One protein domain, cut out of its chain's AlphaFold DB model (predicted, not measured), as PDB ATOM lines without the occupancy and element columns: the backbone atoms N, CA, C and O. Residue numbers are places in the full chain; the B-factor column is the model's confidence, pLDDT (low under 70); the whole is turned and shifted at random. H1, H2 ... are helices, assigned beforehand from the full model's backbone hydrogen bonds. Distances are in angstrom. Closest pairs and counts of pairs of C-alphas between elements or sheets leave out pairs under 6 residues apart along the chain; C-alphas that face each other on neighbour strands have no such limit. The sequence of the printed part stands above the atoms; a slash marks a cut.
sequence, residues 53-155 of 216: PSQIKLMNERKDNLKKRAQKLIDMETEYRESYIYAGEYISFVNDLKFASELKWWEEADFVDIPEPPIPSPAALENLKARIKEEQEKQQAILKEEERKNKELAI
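This is residues 53 to 155 of the 216 residues of an uncharacterized protein of candidate division BRC1 bacterium ADurb.Bin183 (UniProt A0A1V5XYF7). One long helix, H4, makes one arm of an L and sticks out from residue 133 onward; the other arm is H1 and H3 side by side, running opposite ways. H3 and H4 meet near their first residues at the corner, the short H2 lies between H1 and H3 along the chain, and residues 102 to 121 fold back from the end of H3 to the start of H4. The printed part has 103 residues with four named helices, in the order H1, H2, H3, H4, and no named strand; the class is all helix. The whole is flat, spanning 61 by 39 by 17 A, and only just extended, close to loose, with a radius of gyration of the C-alphas of 19.7 A.

Find C-alpha 122 at (-7.628, -36.347, -39.525); from there H4, residues 122 to 155, runs 49.7 A to C-alpha 155 at (38.819, -31.225, -22.562). H3 is residues 84 to 101, 25.6 A long. H1, residues 53 to 74, begins at C-alpha 53 at (3.227, -76.218, -32.217) and is 31.7 A long. H2 is residues 78 to 81, 5.1 A.

Look at residues 124 to 128 of H4, which touch residues 84 to 88 of H3; the closest C-alphas, of Tyr 84 and Ala 124, are 4.7 A apart. The two lines are about perpendicular, at 86 degrees. H3 touches H1 at a shallow tilt of 25 degrees, opposite ways, with the C-alphas of Leu 66 and Leu 97 closest at 6.9 A. H2 is close to H3 but not clearly touching, the closest C-alphas, of Tyr 80 and Tyr 86, being 6.3 A apart. H1 and H4 are apart. In H1, H3 and H4 every O i to N i+4 pair is within hydrogen-bond range; H2 is too short for such a pair.

The C-alphas farthest apart, of Phe 111 and Ile 155, are 62.2 A from each other. Residues 133 to 155 of H4 stand free; the body without them spans 43 by 24 by 14 A. The link from H3 to H4, 20 residues, is long. The printed part has no cut, and no printed residue is under 70 in pLDDT.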
ATOM      1  N   PRO A  53       4.326 -76.252 -33.189       93.06
ATOM      2  CA  PRO A  53       3.227 -76.218 -32.217       93.06
ATOM      3  C   PRO A  53       3.323 -75.042 -31.233       93.06
ATOM      4  O   PRO A  53       2.324 -74.391 -30.932       93.06
ATOM      5  N   SER A  54       4.535 -74.735 -30.755       91.62
ATOM      6  CA  SER A  54       4.761 -73.613 -29.833       91.62
ATOM      7  C   SER A  54       4.542 -72.258 -30.505       91.62
ATOM      8  O   SER A  54       4.020 -71.330 -29.891       91.62
ATOM      9  N   GLN A  55       4.887 -72.165 -31.783       93.94
ATOM     10  CA  GLN A  55       4.751 -70.945 -32.558       93.94
ATOM     11  C   GLN A  55       3.304 -70.689 -32.974       93.94
ATOM     12  O   GLN A  55       2.836 -69.560 -32.876       93.94
ATOM     13  N   ILE A  56       2.558 -71.737 -33.331       94.44
ATOM     14  CA  ILE A  56       1.109 -71.660 -33.553       94.44
ATOM     15  C   ILE A  56       0.400 -71.176 -32.286       94.44
ATOM     16  O   ILE A  56      -0.414 -70.257 -32.349       94.44
ATOM     17  N   LYS A  57       0.771 -71.710 -31.113       95.00
ATOM     18  CA  LYS A  57       0.246 -71.228 -29.828       95.00
ATOM     19  C   LYS A  57       0.537 -69.738 -29.613       95.00
ATOM     20  O   LYS A  57      -0.367 -68.994 -29.243       95.00
ATOM     21  N   LEU A  58       1.765 -69.292 -29.887       94.38
ATOM     22  CA  LEU A  58       2.137 -67.877 -29.789       94.38
ATOM     23  C   LEU A  58       1.322 -66.999 -30.754       94.38
ATOM     24  O   LEU A  58       0.936 -65.885 -30.397       94.38
ATOM     25  N   MET A  59       1.043 -67.483 -31.967       95.25
ATOM     26  CA  MET A  59       0.211 -66.763 -32.936       95.25
ATOM     27  C   MET A  59      -1.239 -66.657 -32.462       95.25
ATOM     28  O   MET A  59      -1.808 -65.570 -32.540       95.25
ATOM     29  N   ASN A  60      -1.806 -67.725 -31.897       95.38
ATOM     30  CA  ASN A  60      -3.141 -67.701 -31.293       95.38
ATOM     31  C   ASN A  60      -3.222 -66.679 -30.148       95.38
ATOM     32  O   ASN A  60      -4.092 -65.812 -30.151       95.38
ATOM     33  N   GLU A  61      -2.260 -66.705 -29.220       95.88
ATOM     34  CA  GLU A  61      -2.184 -65.725 -28.127       95.88
ATOM     35  C   GLU A  61      -2.075 -64.288 -28.662       95.88
ATOM     36  O   GLU A  61      -2.684 -63.354 -28.128       95.88
ATOM     37  N   ARG A  62      -1.320 -64.089 -29.748       95.06
ATOM     38  CA  ARG A  62      -1.182 -62.780 -30.392       95.06
ATOM     39  C   ARG A  62      -2.482 -62.322 -31.051       95.06
ATOM     40  O   ARG A  62      -2.846 -61.159 -30.877       95.06
ATOM     41  N   LYS A  63      -3.195 -63.212 -31.747       96.25
ATOM     42  CA  LYS A  63      -4.523 -62.947 -32.325       96.25
ATOM     43  C   LYS A  63      -5.533 -62.557 -31.245       96.25
ATOM     44  O   LYS A  63      -6.206 -61.536 -31.383       96.25
ATOM     45  N   ASP A  64      -5.567 -63.282 -30.130       96.56
ATOM     46  CA  ASP A  64      -6.437 -62.968 -28.991       96.56
ATOM     47  C   ASP A  64      -6.132 -61.594 -28.386       96.56
ATOM     48  O   ASP A  64      -7.039 -60.824 -28.051       96.56
ATOM     49  N   ASN A  65      -4.850 -61.253 -28.261       95.88
ATOM     50  CA  ASN A  65      -4.431 -59.944 -27.772       95.88
ATOM     51  C   ASN A  65      -4.816 -58.818 -28.741       95.88
ATOM     52  O   ASN A  65      -5.303 -57.778 -28.295       95.88
ATOM     53  N   LEU A  66      -4.649 -59.021 -30.052       96.62
ATOM     54  CA  LEU A  66      -5.079 -58.062 -31.074       96.62
ATOM     55  C   LEU A  66      -6.597 -57.864 -31.048       96.62
ATOM     56  O   LEU A  66      -7.050 -56.722 -31.039       96.62
ATOM     57  N   LYS A  67      -7.377 -58.941 -30.911       96.75
ATOM     58  CA  LYS A  67      -8.834 -58.869 -30.745       96.75
ATOM     59  C   LYS A  67      -9.240 -58.056 -29.517       96.75
ATOM     60  O   LYS A  67     -10.074 -57.160 -29.620       96.75
ATOM     61  N   LYS A  68      -8.632 -58.320 -28.354       96.38
ATOM     62  CA  LYS A  68      -8.902 -57.560 -27.119       96.38
ATOM     63  C   LYS A  68      -8.557 -56.079 -27.271       96.38
ATOM     64  O   LYS A  68      -9.295 -55.228 -26.782       96.38
ATOM     65  N   ARG A  69      -7.447 -55.758 -27.944       95.56
ATOM     66  CA  ARG A  69      -7.040 -54.368 -28.202       95.56
ATOM     67  C   ARG A  69      -7.988 -53.660 -29.159       95.56
ATOM     68  O   ARG A  69      -8.365 -52.527 -28.877       95.56
ATOM     69  N   ALA A  70      -8.406 -54.327 -30.228       95.56
ATOM     70  CA  ALA A  70      -9.402 -53.798 -31.146       95.56
ATOM     71  C   ALA A  70     -10.727 -53.507 -30.431       95.56
ATOM     72  O   ALA A  70     -11.250 -52.401 -30.534       95.56
ATOM     73  N   GLN A  71     -11.215 -54.451 -29.618       95.75
ATOM     74  CA  GLN A  71     -12.428 -54.248 -28.826       95.75
ATOM     75  C   GLN A  71     -12.279 -53.073 -27.856       95.75
ATOM     76  O   GLN A  71     -13.159 -52.227 -27.779       95.75
ATOM     77  N   LYS A  72     -11.130 -52.950 -27.182       94.06
ATOM     78  CA  LYS A  72     -10.852 -51.810 -26.301       94.06
ATOM     79  C   LYS A  72     -10.907 -50.471 -27.045       94.06
ATOM     80  O   LYS A  72     -11.407 -49.504 -26.485       94.06
ATOM     81  N   LEU A  73     -10.393 -50.402 -28.274       93.94
ATOM     82  CA  LEU A  73     -10.473 -49.198 -29.111       93.94
ATOM     83  C   LEU A  73     -11.920 -48.887 -29.518       93.94
ATOM     84  O   LEU A  73     -12.322 -47.727 -29.526       93.94
ATOM     85  N   ILE A  74     -12.713 -49.914 -29.812       92.50
ATOM     86  CA  ILE A  74     -14.140 -49.771 -30.124       92.50
ATOM     87  C   ILE A  74     -14.918 -49.288 -28.896       92.50
ATOM     88  O   ILE A  74     -15.751 -48.394 -29.014       92.50
ATOM     89  N   ASP A  75     -14.615 -49.814 -27.714       92.19
ATOM     90  CA  ASP A  75     -15.313 -49.476 -26.472       92.19
ATOM     91  C   ASP A  75     -14.910 -48.100 -25.909       92.19
ATOM     92  O   ASP A  75     -15.528 -47.618 -24.961       92.19
ATOM     93  N   MET A  76     -13.892 -47.440 -26.480       88.25
ATOM     94  CA  MET A  76     -13.537 -46.076 -26.087       88.25
ATOM     95  C   MET A  76     -14.660 -45.090 -26.426       88.25
ATOM     96  O   MET A  76     -15.196 -45.075 -27.542       88.25
ATOM     97  N   GLU A  77     -14.951 -44.223 -25.455       83.62
ATOM     98  CA  GLU A  77     -15.909 -43.126 -25.572       83.62
ATOM     99  C   GLU A  77     -15.603 -42.236 -26.784       83.62
ATOM    100  O   GLU A  77     -14.448 -41.990 -27.139       83.62
ATOM    101  N   THR A  78     -16.653 -41.715 -27.418       78.06
ATOM    102  CA  THR A  78     -16.555 -40.931 -28.657       78.06
ATOM    103  C   THR A  78     -15.697 -39.678 -28.520       78.06
ATOM    104  O   THR A  78     -14.969 -39.353 -29.450       78.06
ATOM    105  N   GLU A  79     -15.716 -39.015 -27.361       76.62
ATOM    106  CA  GLU A  79     -14.873 -37.840 -27.092       76.62
ATOM    107  C   GLU A  79     -13.377 -38.198 -27.108       76.62
ATOM    108  O   GLU A  79     -12.551 -37.472 -27.661       76.62
ATOM    109  N   TYR A  80     -13.019 -39.383 -26.604       80.81
ATOM    110  CA  TYR A  80     -11.643 -39.871 -26.657       80.81
ATOM    111  C   TYR A  80     -11.207 -40.244 -28.074       80.81
ATOM    112  O   TYR A  80     -10.016 -40.142 -28.371       80.81
ATOM    113  N   ARG A  81     -12.125 -40.618 -28.975       80.69
ATOM    114  CA  ARG A  81     -11.787 -40.979 -30.366       80.69
ATOM    115  C   ARG A  81     -11.257 -39.806 -31.191       80.69
ATOM    116  O   ARG A  81     -10.512 -40.017 -32.146       80.69
ATOM    117  N   GLU A  82     -11.592 -38.577 -30.807       81.81
ATOM    118  CA  GLU A  82     -11.057 -37.360 -31.433       81.81
ATOM    119  C   GLU A  82      -9.695 -36.937 -30.859       81.81
ATOM    120  O   GLU A  82      -9.071 -35.987 -31.337       81.81
ATOM    121  N   SER A  83      -9.195 -37.647 -29.846       88.50
ATOM    122  CA  SER A  83      -7.924 -37.326 -29.208       88.50
ATOM    123  C   SER A  83      -6.722 -37.923 -29.948       88.50
ATOM    124  O   SER A  83      -6.778 -38.998 -30.550       88.50
ATOM    125  N   TYR A  84      -5.569 -37.266 -29.810       87.75
ATOM    126  CA  TYR A  84      -4.284 -37.802 -30.273       87.75
ATOM    127  C   TYR A  84      -3.902 -39.119 -29.567       87.75
ATOM    128  O   TYR A  84      -3.116 -39.895 -30.106       87.75
ATOM    129  N   ILE A  85      -4.459 -39.380 -28.374       88.69
ATOM    130  CA  ILE A  85      -4.232 -40.611 -27.605       88.69
ATOM    131  C   ILE A  85      -4.857 -41.792 -28.349       88.69
ATOM    132  O   ILE A  85      -4.175 -42.782 -28.607       88.69
ATOM    133  N   TYR A  86      -6.116 -41.654 -28.774       92.50
ATOM    134  CA  TYR A  86      -6.782 -42.666 -29.594       92.50
ATOM    135  C   TYR A  86      -6.053 -42.888 -30.919       92.50
ATOM    136  O   TYR A  86      -5.791 -44.028 -31.296       92.50
ATOM    137  N   ALA A  87      -5.655 -41.806 -31.597       92.69
ATOM    138  CA  ALA A  87      -4.885 -41.900 -32.833       92.69
ATOM    139  C   ALA A  87      -3.565 -42.676 -32.652       92.69
ATOM    140  O   ALA A  87      -3.203 -43.478 -33.512       92.69
ATOM    141  N   GLY A  88      -2.866 -42.473 -31.531       92.50
ATOM    142  CA  GLY A  88      -1.632 -43.190 -31.211       92.50
ATOM    143  C   GLY A  88      -1.859 -44.685 -30.981       92.50
ATOM    144  O   GLY A  88      -1.173 -45.514 -31.582       92.50
ATOM    145  N   GLU A  89      -2.853 -45.033 -30.164       93.44
ATOM    146  CA  GLU A  89      -3.218 -46.426 -29.880       93.44
ATOM    147  C   GLU A  89      -3.706 -47.161 -31.137       93.44
ATOM    148  O   GLU A  89      -3.325 -48.310 -31.371       93.44
ATOM    149  N   TYR A  90      -4.482 -46.483 -31.989       94.94
ATOM    150  CA  TYR A  90      -4.928 -47.011 -33.277       94.94
ATOM    151  C   TYR A  90      -3.748 -47.303 -34.213       94.94
ATOM    152  O   TYR A  90      -3.656 -48.402 -34.756       94.94
ATOM    153  N   ILE A  91      -2.810 -46.360 -34.383       94.56
ATOM    154  CA  ILE A  91      -1.627 -46.576 -35.234       94.56
ATOM    155  C   ILE A  91      -0.779 -47.735 -34.699       94.56
ATOM    156  O   ILE A  91      -0.314 -48.561 -35.483       94.56
ATOM    157  N   SER A  92      -0.595 -47.826 -33.377       94.50
ATOM    158  CA  SER A  92       0.105 -48.961 -32.767       94.50
ATOM    159  C   SER A  92      -0.604 -50.279 -33.069       94.50
ATOM    160  O   SER A  92       0.052 -51.226 -33.496       94.50
ATOM    161  N   PHE A  93      -1.928 -50.336 -32.909       96.56
ATOM    162  CA  PHE A  93      -2.718 -51.522 -33.230       96.56
ATOM    163  C   PHE A  93      -2.571 -51.936 -34.701       96.56
ATOM    164  O   PHE A  93      -2.281 -53.100 -34.970       96.56
ATOM    165  N   VAL A  94      -2.706 -50.999 -35.646       95.62
ATOM    166  CA  VAL A  94      -2.574 -51.280 -37.086       95.62
ATOM    167  C   VAL A  94      -1.173 -51.786 -37.431       95.62
ATOM    168  O   VAL A  94      -1.036 -52.750 -38.182       95.62
ATOM    169  N   ASN A  95      -0.128 -51.178 -36.865       95.38
ATOM    170  CA  ASN A  95       1.249 -51.623 -37.082       95.38
ATOM    171  C   ASN A  95       1.491 -53.026 -36.514       95.38
ATOM    172  O   ASN A  95       2.110 -53.855 -37.180       95.38
ATOM    173  N   ASP A  96       0.982 -53.305 -35.314       94.31
ATOM    174  CA  ASP A  96       1.120 -54.616 -34.683       94.31
ATOM    175  C   ASP A  96       0.348 -55.700 -35.437       94.31
ATOM    176  O   ASP A  96       0.852 -56.817 -35.565       94.31
ATOM    177  N   LEU A  97      -0.840 -55.376 -35.957       95.19
ATOM    178  CA  LEU A  97      -1.623 -56.270 -36.806       95.19
ATOM    179  C   LEU A  97      -0.881 -56.566 -38.111       95.19
ATOM    180  O   LEU A  97      -0.725 -57.733 -38.466       95.19
ATOM    181  N   LYS A  98      -0.363 -55.530 -38.784       95.06
ATOM    182  CA  LYS A  98       0.420 -55.684 -40.014       95.06
ATOM    183  C   LYS A  98       1.637 -56.577 -39.781       95.06
ATOM    184  O   LYS A  98       1.800 -57.578 -40.471       95.06
ATOM    185  N   PHE A  99       2.445 -56.268 -38.768       94.38
ATOM    186  CA  PHE A  99       3.629 -57.060 -38.445       94.38
ATOM    187  C   PHE A  99       3.277 -58.506 -38.074       94.38
ATOM    188  O   PHE A  99       3.963 -59.434 -38.489       94.38
ATOM    189  N   ALA A 100       2.203 -58.718 -37.307       92.50
ATOM    190  CA  ALA A 100       1.765 -60.061 -36.945       92.50
ATOM    191  C   ALA A 100       1.299 -60.868 -38.166       92.50
ATOM    192  O   ALA A 100       1.626 -62.050 -38.260       92.50
ATOM    193  N   SER A 101       0.597 -60.229 -39.108       92.12
ATOM    194  CA  SER A 101       0.111 -60.874 -40.334       92.12
ATOM    195  C   SER A 101       1.224 -61.320 -41.288       92.12
ATOM    196  O   SER A 101       1.027 -62.229 -42.084       92.12
ATOM    197  N   GLU A 102       2.415 -60.727 -41.177       94.50
ATOM    198  CA  GLU A 102       3.594 -61.093 -41.972       94.50
ATOM    199  C   GLU A 102       4.341 -62.323 -41.404       94.50
ATOM    200  O   GLU A 102       5.287 -62.818 -42.021       94.50
ATOM    201  N   LEU A 103       3.945 -62.844 -40.235       91.94
ATOM    202  CA  LEU A 103       4.611 -63.988 -39.605       91.94
ATOM    203  C   LEU A 103       4.245 -65.316 -40.290       91.94
ATOM    204  O   LEU A 103       3.083 -65.594 -40.571       91.94
ATOM    205  N   LYS A 104       5.249 -66.190 -40.465       89.50
ATOM    206  CA  LYS A 104       5.167 -67.470 -41.206       89.50
ATOM    207  C   LYS A 104       3.955 -68.342 -40.852       89.50
ATOM    208  O   LYS A 104       3.379 -68.958 -41.736       89.50
ATOM    209  N   TRP A 105       3.583 -68.403 -39.574       91.62
ATOM    210  CA  TRP A 105       2.526 -69.289 -39.068       91.62
ATOM    211  C   TRP A 105       1.203 -68.574 -38.777       91.62
ATOM    212  O   TRP A 105       0.323 -69.146 -38.138       91.62
ATOM    213  N   TRP A 106       1.054 -67.319 -39.204       93.56
ATOM    214  CA  TRP A 106      -0.135 -66.518 -38.927       93.56
ATOM    215  C   TRP A 106      -1.414 -67.141 -39.502       93.56
ATOM    216  O   TRP A 106      -2.396 -67.305 -38.779       93.56
ATOM    217  N   GLU A 107      -1.381 -67.540 -40.773       91.94
ATOM    218  CA  GLU A 107      -2.517 -68.161 -41.473       91.94
ATOM    219  C   GLU A 107      -2.776 -69.611 -41.033       91.94
ATOM    220  O   GLU A 107      -3.877 -70.127 -41.194       91.94
ATOM    221  N   GLU A 108      -1.770 -70.278 -40.461       90.88
ATOM    222  CA  GLU A 108      -1.907 -71.645 -39.943       90.88
ATOM    223  C   GLU A 108      -2.520 -71.695 -38.536       90.88
ATOM    224  O   GLU A 108      -3.074 -72.718 -38.139       90.88
ATOM    225  N   ALA A 109      -2.378 -70.614 -37.767       92.56
ATOM    226  CA  ALA A 109      -3.000 -70.466 -36.460       92.56
ATOM    227  C   ALA A 109      -4.522 -70.324 -36.569       92.56
ATOM    228  O   ALA A 109      -5.041 -69.875 -37.592       92.56
ATOM    229  N   ASP A 110      -5.226 -70.627 -35.476       92.06
ATOM    230  CA  ASP A 110      -6.685 -70.618 -35.427       92.06
ATOM    231  C   ASP A 110      -7.248 -69.292 -35.944       92.06
ATOM    232  O   ASP A 110      -6.691 -68.204 -35.730       92.06
ATOM    233  N   PHE A 111      -8.360 -69.387 -36.666       92.19
ATOM    234  CA  PHE A 111      -9.048 -68.206 -37.149       92.19
ATOM    235  C   PHE A 111      -9.664 -67.455 -35.966       92.19
ATOM    236  O   PHE A 111     -10.468 -67.999 -35.209       92.19
ATOM    237  N   VAL A 112      -9.301 -66.182 -35.835       91.38
ATOM    238  CA  VAL A 112      -9.847 -65.270 -34.834       91.38
ATOM    239  C   VAL A 112     -10.344 -64.041 -35.571       91.38
ATOM    240  O   VAL A 112      -9.559 -63.334 -36.196       91.38
ATOM    241  N   ASP A 113     -11.646 -63.784 -35.472       93.00
ATOM    242  CA  ASP A 113     -12.241 -62.557 -35.990       93.00
ATOM    243  C   ASP A 113     -11.808 -61.366 -35.118       93.00
ATOM    244  O   ASP A 113     -12.143 -61.297 -33.923       93.00
ATOM    245  N   ILE A 114     -10.997 -60.483 -35.704       94.19
ATOM    246  CA  ILE A 114     -10.471 -59.265 -35.083       94.19
ATOM    247  C   ILE A 114     -11.328 -58.107 -35.609       94.19
ATOM    248  O   ILE A 114     -11.207 -57.770 -36.788       94.19
ATOM    249  N   PRO A 115     -12.180 -57.490 -34.770       93.69
ATOM    250  CA  PRO A 115     -13.060 -56.425 -35.227       93.69
ATOM    251  C   PRO A 115     -12.243 -55.201 -35.651       93.69
ATOM    252  O   PRO A 115     -11.201 -54.909 -35.067       93.69
ATOM    253  N   GLU A 116     -12.714 -54.465 -36.654       93.19
ATOM    254  CA  GLU A 116     -12.024 -53.267 -37.127       93.19
ATOM    255  C   GLU A 116     -12.431 -52.044 -36.282       93.19
ATOM    256  O   GLU A 116     -13.612 -51.683 -36.252       93.19
ATOM    257  N   PRO A 117     -11.493 -51.402 -35.559       92.56
ATOM    258  CA  PRO A 117     -11.797 -50.195 -34.806       92.56
ATOM    259  C   PRO A 117     -12.011 -48.993 -35.742       92.56
ATOM    260  O   PRO A 117     -11.417 -48.928 -36.818       92.56
ATOM    261  N   PRO A 118     -12.821 -47.997 -35.338       91.50
ATOM    262  CA  PRO A 118     -13.093 -46.830 -36.169       91.50
ATOM    263  C   PRO A 118     -11.824 -46.013 -36.436       91.50
ATOM    264  O   PRO A 118     -11.014 -45.776 -35.539       91.50
ATOM    265  N   ILE A 119     -11.664 -45.536 -37.668       92.50
ATOM    266  CA  ILE A 119     -10.488 -44.761 -38.074       92.50
ATOM    267  C   ILE A 119     -10.451 -43.424 -37.298       92.50
ATOM    268  O   ILE A 119     -11.476 -42.738 -37.234       92.50
ATOM    269  N   PRO A 120      -9.300 -43.021 -36.717       92.38
ATOM    270  CA  PRO A 120      -9.150 -41.729 -36.051       92.38
ATOM    271  C   PRO A 120      -9.424 -40.554 -36.993       92.38
ATOM    272  O   PRO A 120      -9.149 -40.623 -38.193       92.38
ATOM    273  N   SER A 121      -9.896 -39.434 -36.443       91.44
ATOM    274  CA  SER A 121     -10.121 -38.231 -37.245       91.44
ATOM    275  C   SER A 121      -8.799 -37.668 -37.807       91.44
ATOM    276  O   SER A 121      -7.746 -37.781 -37.166       91.44
ATOM    277  N   PRO A 122      -8.819 -36.999 -38.979       91.19
ATOM    278  CA  PRO A 122      -7.628 -36.347 -39.525       91.19
ATOM    279  C   PRO A 122      -6.989 -35.346 -38.551       91.19
ATOM    280  O   PRO A 122      -5.767 -35.303 -38.432       91.19
ATOM    281  N   ALA A 123      -7.804 -34.604 -37.793       89.75
ATOM    282  CA  ALA A 123      -7.330 -33.659 -36.784       89.75
ATOM    283  C   ALA A 123      -6.574 -34.353 -35.634       89.75
ATOM    284  O   ALA A 123      -5.528 -33.868 -35.199       89.75
ATOM    285  N   ALA A 124      -7.054 -35.515 -35.174       89.94
ATOM    286  CA  ALA A 124      -6.372 -36.311 -34.154       89.94
ATOM    287  C   ALA A 124      -5.000 -36.808 -34.642       89.94
ATOM    288  O   ALA A 124      -4.016 -36.765 -33.898       89.94
ATOM    289  N   LEU A 125      -4.919 -37.226 -35.911       91.38
ATOM    290  CA  LEU A 125      -3.674 -37.655 -36.555       91.38
ATOM    291  C   LEU A 125      -2.681 -36.500 -36.730       91.38
ATOM    292  O   LEU A 125      -1.484 -36.685 -36.510       91.38
ATOM    293  N   GLU A 126      -3.145 -35.309 -37.110       92.38
ATOM    294  CA  GLU A 126      -2.282 -34.127 -37.204       92.38
ATOM    295  C   GLU A 126      -1.755 -33.688 -35.837       92.38
ATOM    296  O   GLU A 126      -0.559 -33.424 -35.700       92.38
ATOM    297  N   ASN A 127      -2.606 -33.687 -34.809       92.56
ATOM    298  CA  ASN A 127      -2.191 -33.375 -33.442       92.56
ATOM    299  C   ASN A 127      -1.133 -34.376 -32.945       92.56
ATOM    300  O   ASN A 127      -0.092 -33.979 -32.424       92.56
ATOM    301  N   LEU A 128      -1.331 -35.673 -33.201       92.25
ATOM    302  CA  LEU A 128      -0.332 -36.696 -32.890       92.25
ATOM    303  C   LEU A 128       1.003 -36.436 -33.606       92.25
ATOM    304  O   LEU A 128       2.056 -36.496 -32.973       92.25
ATOM    305  N   LYS A 129       0.982 -36.107 -34.904       92.75
ATOM    306  CA  LYS A 129       2.204 -35.771 -35.657       92.75
ATOM    307  C   LYS A 129       2.924 -34.561 -35.065       92.75
ATOM    308  O   LYS A 129       4.146 -34.592 -34.931       92.75
ATOM    309  N   ALA A 130       2.183 -33.520 -34.689       93.31
ATOM    310  CA  ALA A 130       2.748 -32.336 -34.052       93.31
ATOM    311  C   ALA A 130       3.422 -32.681 -32.715       93.31
ATOM    312  O   ALA A 130       4.544 -32.248 -32.468       93.31
ATOM    313  N   ARG A 131       2.790 -33.531 -31.895       90.44
ATOM    314  CA  ARG A 131       3.354 -34.009 -30.622       90.44
ATOM    315  C   ARG A 131       4.610 -34.853 -30.806       90.44
ATOM    316  O   ARG A 131       5.585 -34.643 -30.095       90.44
ATOM    317  N   ILE A 132       4.607 -35.776 -31.769       90.94
ATOM    318  CA  ILE A 132       5.788 -36.593 -32.085       90.94
ATOM    319  C   ILE A 132       6.954 -35.694 -32.499       90.94
ATOM    320  O   ILE A 132       8.073 -35.888 -32.031       90.94
ATOM    321  N   LYS A 133       6.693 -34.689 -33.340       93.56
ATOM    322  CA  LYS A 133       7.711 -33.726 -33.763       93.56
ATOM    323  C   LYS A 133       8.252 -32.913 -32.582       93.56
ATOM    324  O   LYS A 133       9.465 -32.809 -32.437       93.56
ATOM    325  N   GLU A 134       7.373 -32.390 -31.727       92.62
ATOM    326  CA  GLU A 134       7.759 -31.644 -30.520       92.62
ATOM    327  C   GLU A 134       8.663 -32.488 -29.604       92.62
ATOM    328  O   GLU A 134       9.688 -32.016 -29.114       92.62
ATOM    329  N   GLU A 135       8.315 -33.759 -29.402       91.62
ATOM    330  CA  GLU A 135       9.092 -34.671 -28.562       91.62
ATOM    331  C   GLU A 135      10.454 -35.009 -29.186       91.62
ATOM    332  O   GLU A 135      11.474 -35.017 -28.495       91.62
ATOM    333  N   GLN A 136      10.509 -35.212 -30.504       91.56
ATOM    334  CA  GLN A 136      11.768 -35.422 -31.223       91.56
ATOM    335  C   GLN A 136      12.692 -34.204 -31.130       91.56
ATOM    336  O   GLN A 136      13.896 -34.360 -30.918       91.56
ATOM    337  N   GLU A 137      12.149 -32.993 -31.247       93.75
ATOM    338  CA  GLU A 137      12.917 -31.756 -31.096       93.75
ATOM    339  C   GLU A 137      13.494 -31.625 -29.675       93.75
ATOM    340  O   GLU A 137      14.672 -31.291 -29.520       93.75
ATOM    341  N   LYS A 138      12.715 -31.972 -28.639       92.94
ATOM    342  CA  LYS A 138      13.194 -32.009 -27.244       92.94
ATOM    343  C   LYS A 138      14.308 -33.033 -27.042       92.94
ATOM    344  O   LYS A 138      15.342 -32.697 -26.468       92.94
ATOM    345  N   GLN A 139      14.137 -34.255 -27.541       89.75
ATOM    346  CA  GLN A 139      15.156 -35.303 -27.430       89.75
ATOM    347  C   GLN A 139      16.454 -34.909 -28.142       89.75
ATOM    348  O   GLN A 139      17.541 -35.077 -27.593       89.75
ATOM    349  N   GLN A 140      16.362 -34.307 -29.330       91.50
ATOM    350  CA  GLN A 140      17.539 -33.795 -30.034       91.50
ATOM    351  C   GLN A 140      18.234 -32.660 -29.274       91.50
ATOM    352  O   GLN A 140      19.463 -32.577 -29.298       91.50
ATOM    353  N   ALA A 141      17.481 -31.784 -28.605       91.94
ATOM    354  CA  ALA A 141      18.060 -30.727 -27.780       91.94
ATOM    355  C   ALA A 141      18.842 -31.303 -26.588       91.94
ATOM    356  O   ALA A 141      19.970 -30.874 -26.343       91.94
ATOM    357  N   ILE A 142      18.289 -32.317 -25.913       91.25
ATOM    358  CA  ILE A 142      18.957 -33.021 -24.807       91.25
ATOM    359  C   ILE A 142      20.255 -33.671 -25.295       91.25
ATOM    360  O   ILE A 142      21.309 -33.425 -24.713       91.25
ATOM    361  N   LEU A 143      20.214 -34.415 -26.406       90.94
ATOM    362  CA  LEU A 143      21.402 -35.070 -26.966       90.94
ATOM    363  C   LEU A 143      22.511 -34.068 -27.314       90.94
ATOM    364  O   LEU A 143      23.679 -34.311 -27.020       90.94
ATOM    365  N   LYS A 144      22.160 -32.910 -27.891       91.69
ATOM    366  CA  LYS A 144      23.132 -31.841 -28.178       91.69
ATOM    367  C   LYS A 144      23.735 -31.252 -26.904       91.69
ATOM    368  O   LYS A 144      24.923 -30.925 -26.880       91.69
ATOM    369  N   GLU A 145      22.935 -31.084 -25.853       90.56
ATOM    370  CA  GLU A 145      23.427 -30.575 -24.575       90.56
ATOM    371  C   GLU A 145      24.358 -31.580 -23.884       90.56
ATOM    372  O   GLU A 145      25.423 -31.191 -23.397       90.56
ATOM    373  N   GLU A 146      23.997 -32.864 -23.881       90.56
ATOM    374  CA  GLU A 146      24.836 -33.949 -23.367       90.56
ATOM    375  C   GLU A 146      26.145 -34.064 -24.147       90.56
ATOM    376  O   GLU A 146      27.216 -34.138 -23.546       90.56
ATOM    377  N   GLU A 147      26.095 -33.985 -25.478       91.38
ATOM    378  CA  GLU A 147      27.294 -33.989 -26.315       91.38
ATOM    379  C   GLU A 147      28.208 -32.800 -25.982       91.38
ATOM    380  O   GLU A 147      29.425 -32.960 -25.854       91.38
ATOM    381  N   ARG A 148      27.636 -31.605 -25.779       91.12
ATOM    382  CA  ARG A 148      28.403 -30.420 -25.373       91.12
ATOM    383  C   ARG A 148      29.063 -30.618 -24.006       91.12
ATOM    384  O   ARG A 148      30.244 -30.306 -23.866       91.12
ATOM    385  N   LYS A 149      28.336 -31.158 -23.022       92.38
ATOM    386  CA  LYS A 149      28.877 -31.462 -21.684       92.38
ATOM    387  C   LYS A 149      29.985 -32.512 -21.751       92.38
ATOM    388  O   LYS A 149      31.027 -32.332 -21.127       92.38
ATOM    389  N   ASN A 150      29.813 -33.558 -22.556       89.94
ATOM    390  CA  ASN A 150      30.826 -34.597 -22.740       89.94
ATOM    391  C   ASN A 150      32.100 -34.049 -23.392       89.94
ATOM    392  O   ASN A 150      33.198 -34.390 -22.956       89.94
ATOM    393  N   LYS A 151      31.978 -33.154 -24.382       92.44
ATOM    394  CA  LYS A 151      33.137 -32.464 -24.973       92.44
ATOM    395  C   LYS A 151      33.875 -31.608 -23.945       92.44
ATOM    396  O   LYS A 151      35.100 -31.650 -23.894       92.44
ATOM    397  N   GLU A 152      33.153 -30.875 -23.102       92.44
ATOM    398  CA  GLU A 152      33.765 -30.072 -22.035       92.44
ATOM    399  C   GLU A 152      34.497 -30.947 -21.003       92.44
ATOM    400  O   GLU A 152      35.625 -30.642 -20.615       92.44
ATOM    401  N   LEU A 153      33.890 -32.066 -20.596       91.00
ATOM    402  CA  LEU A 153      34.517 -33.029 -19.689       91.00
ATOM    403  C   LEU A 153      35.763 -33.673 -20.307       91.00
ATOM    404  O   LEU A 153      36.767 -33.817 -19.615       91.00
ATOM    405  N   ALA A 154      35.733 -34.003 -21.599       92.25
ATOM    406  CA  ALA A 154      36.885 -34.557 -22.306       92.25
ATOM    407  C   ALA A 154      38.060 -33.567 -22.367       92.25
ATOM    408  O   ALA A 154      39.206 -33.967 -22.165       92.25
ATOM    409  N   ILE A 155      37.787 -32.274 -22.588       92.31
ATOM    410  CA  ILE A 155      38.819 -31.225 -22.562       92.31
ATOM    411  C   ILE A 155      39.430 -31.117 -21.162       92.31
ATOM    412  O   ILE A 155      40.649 -31.191 -21.028       92.31
TER     413      ILE A 155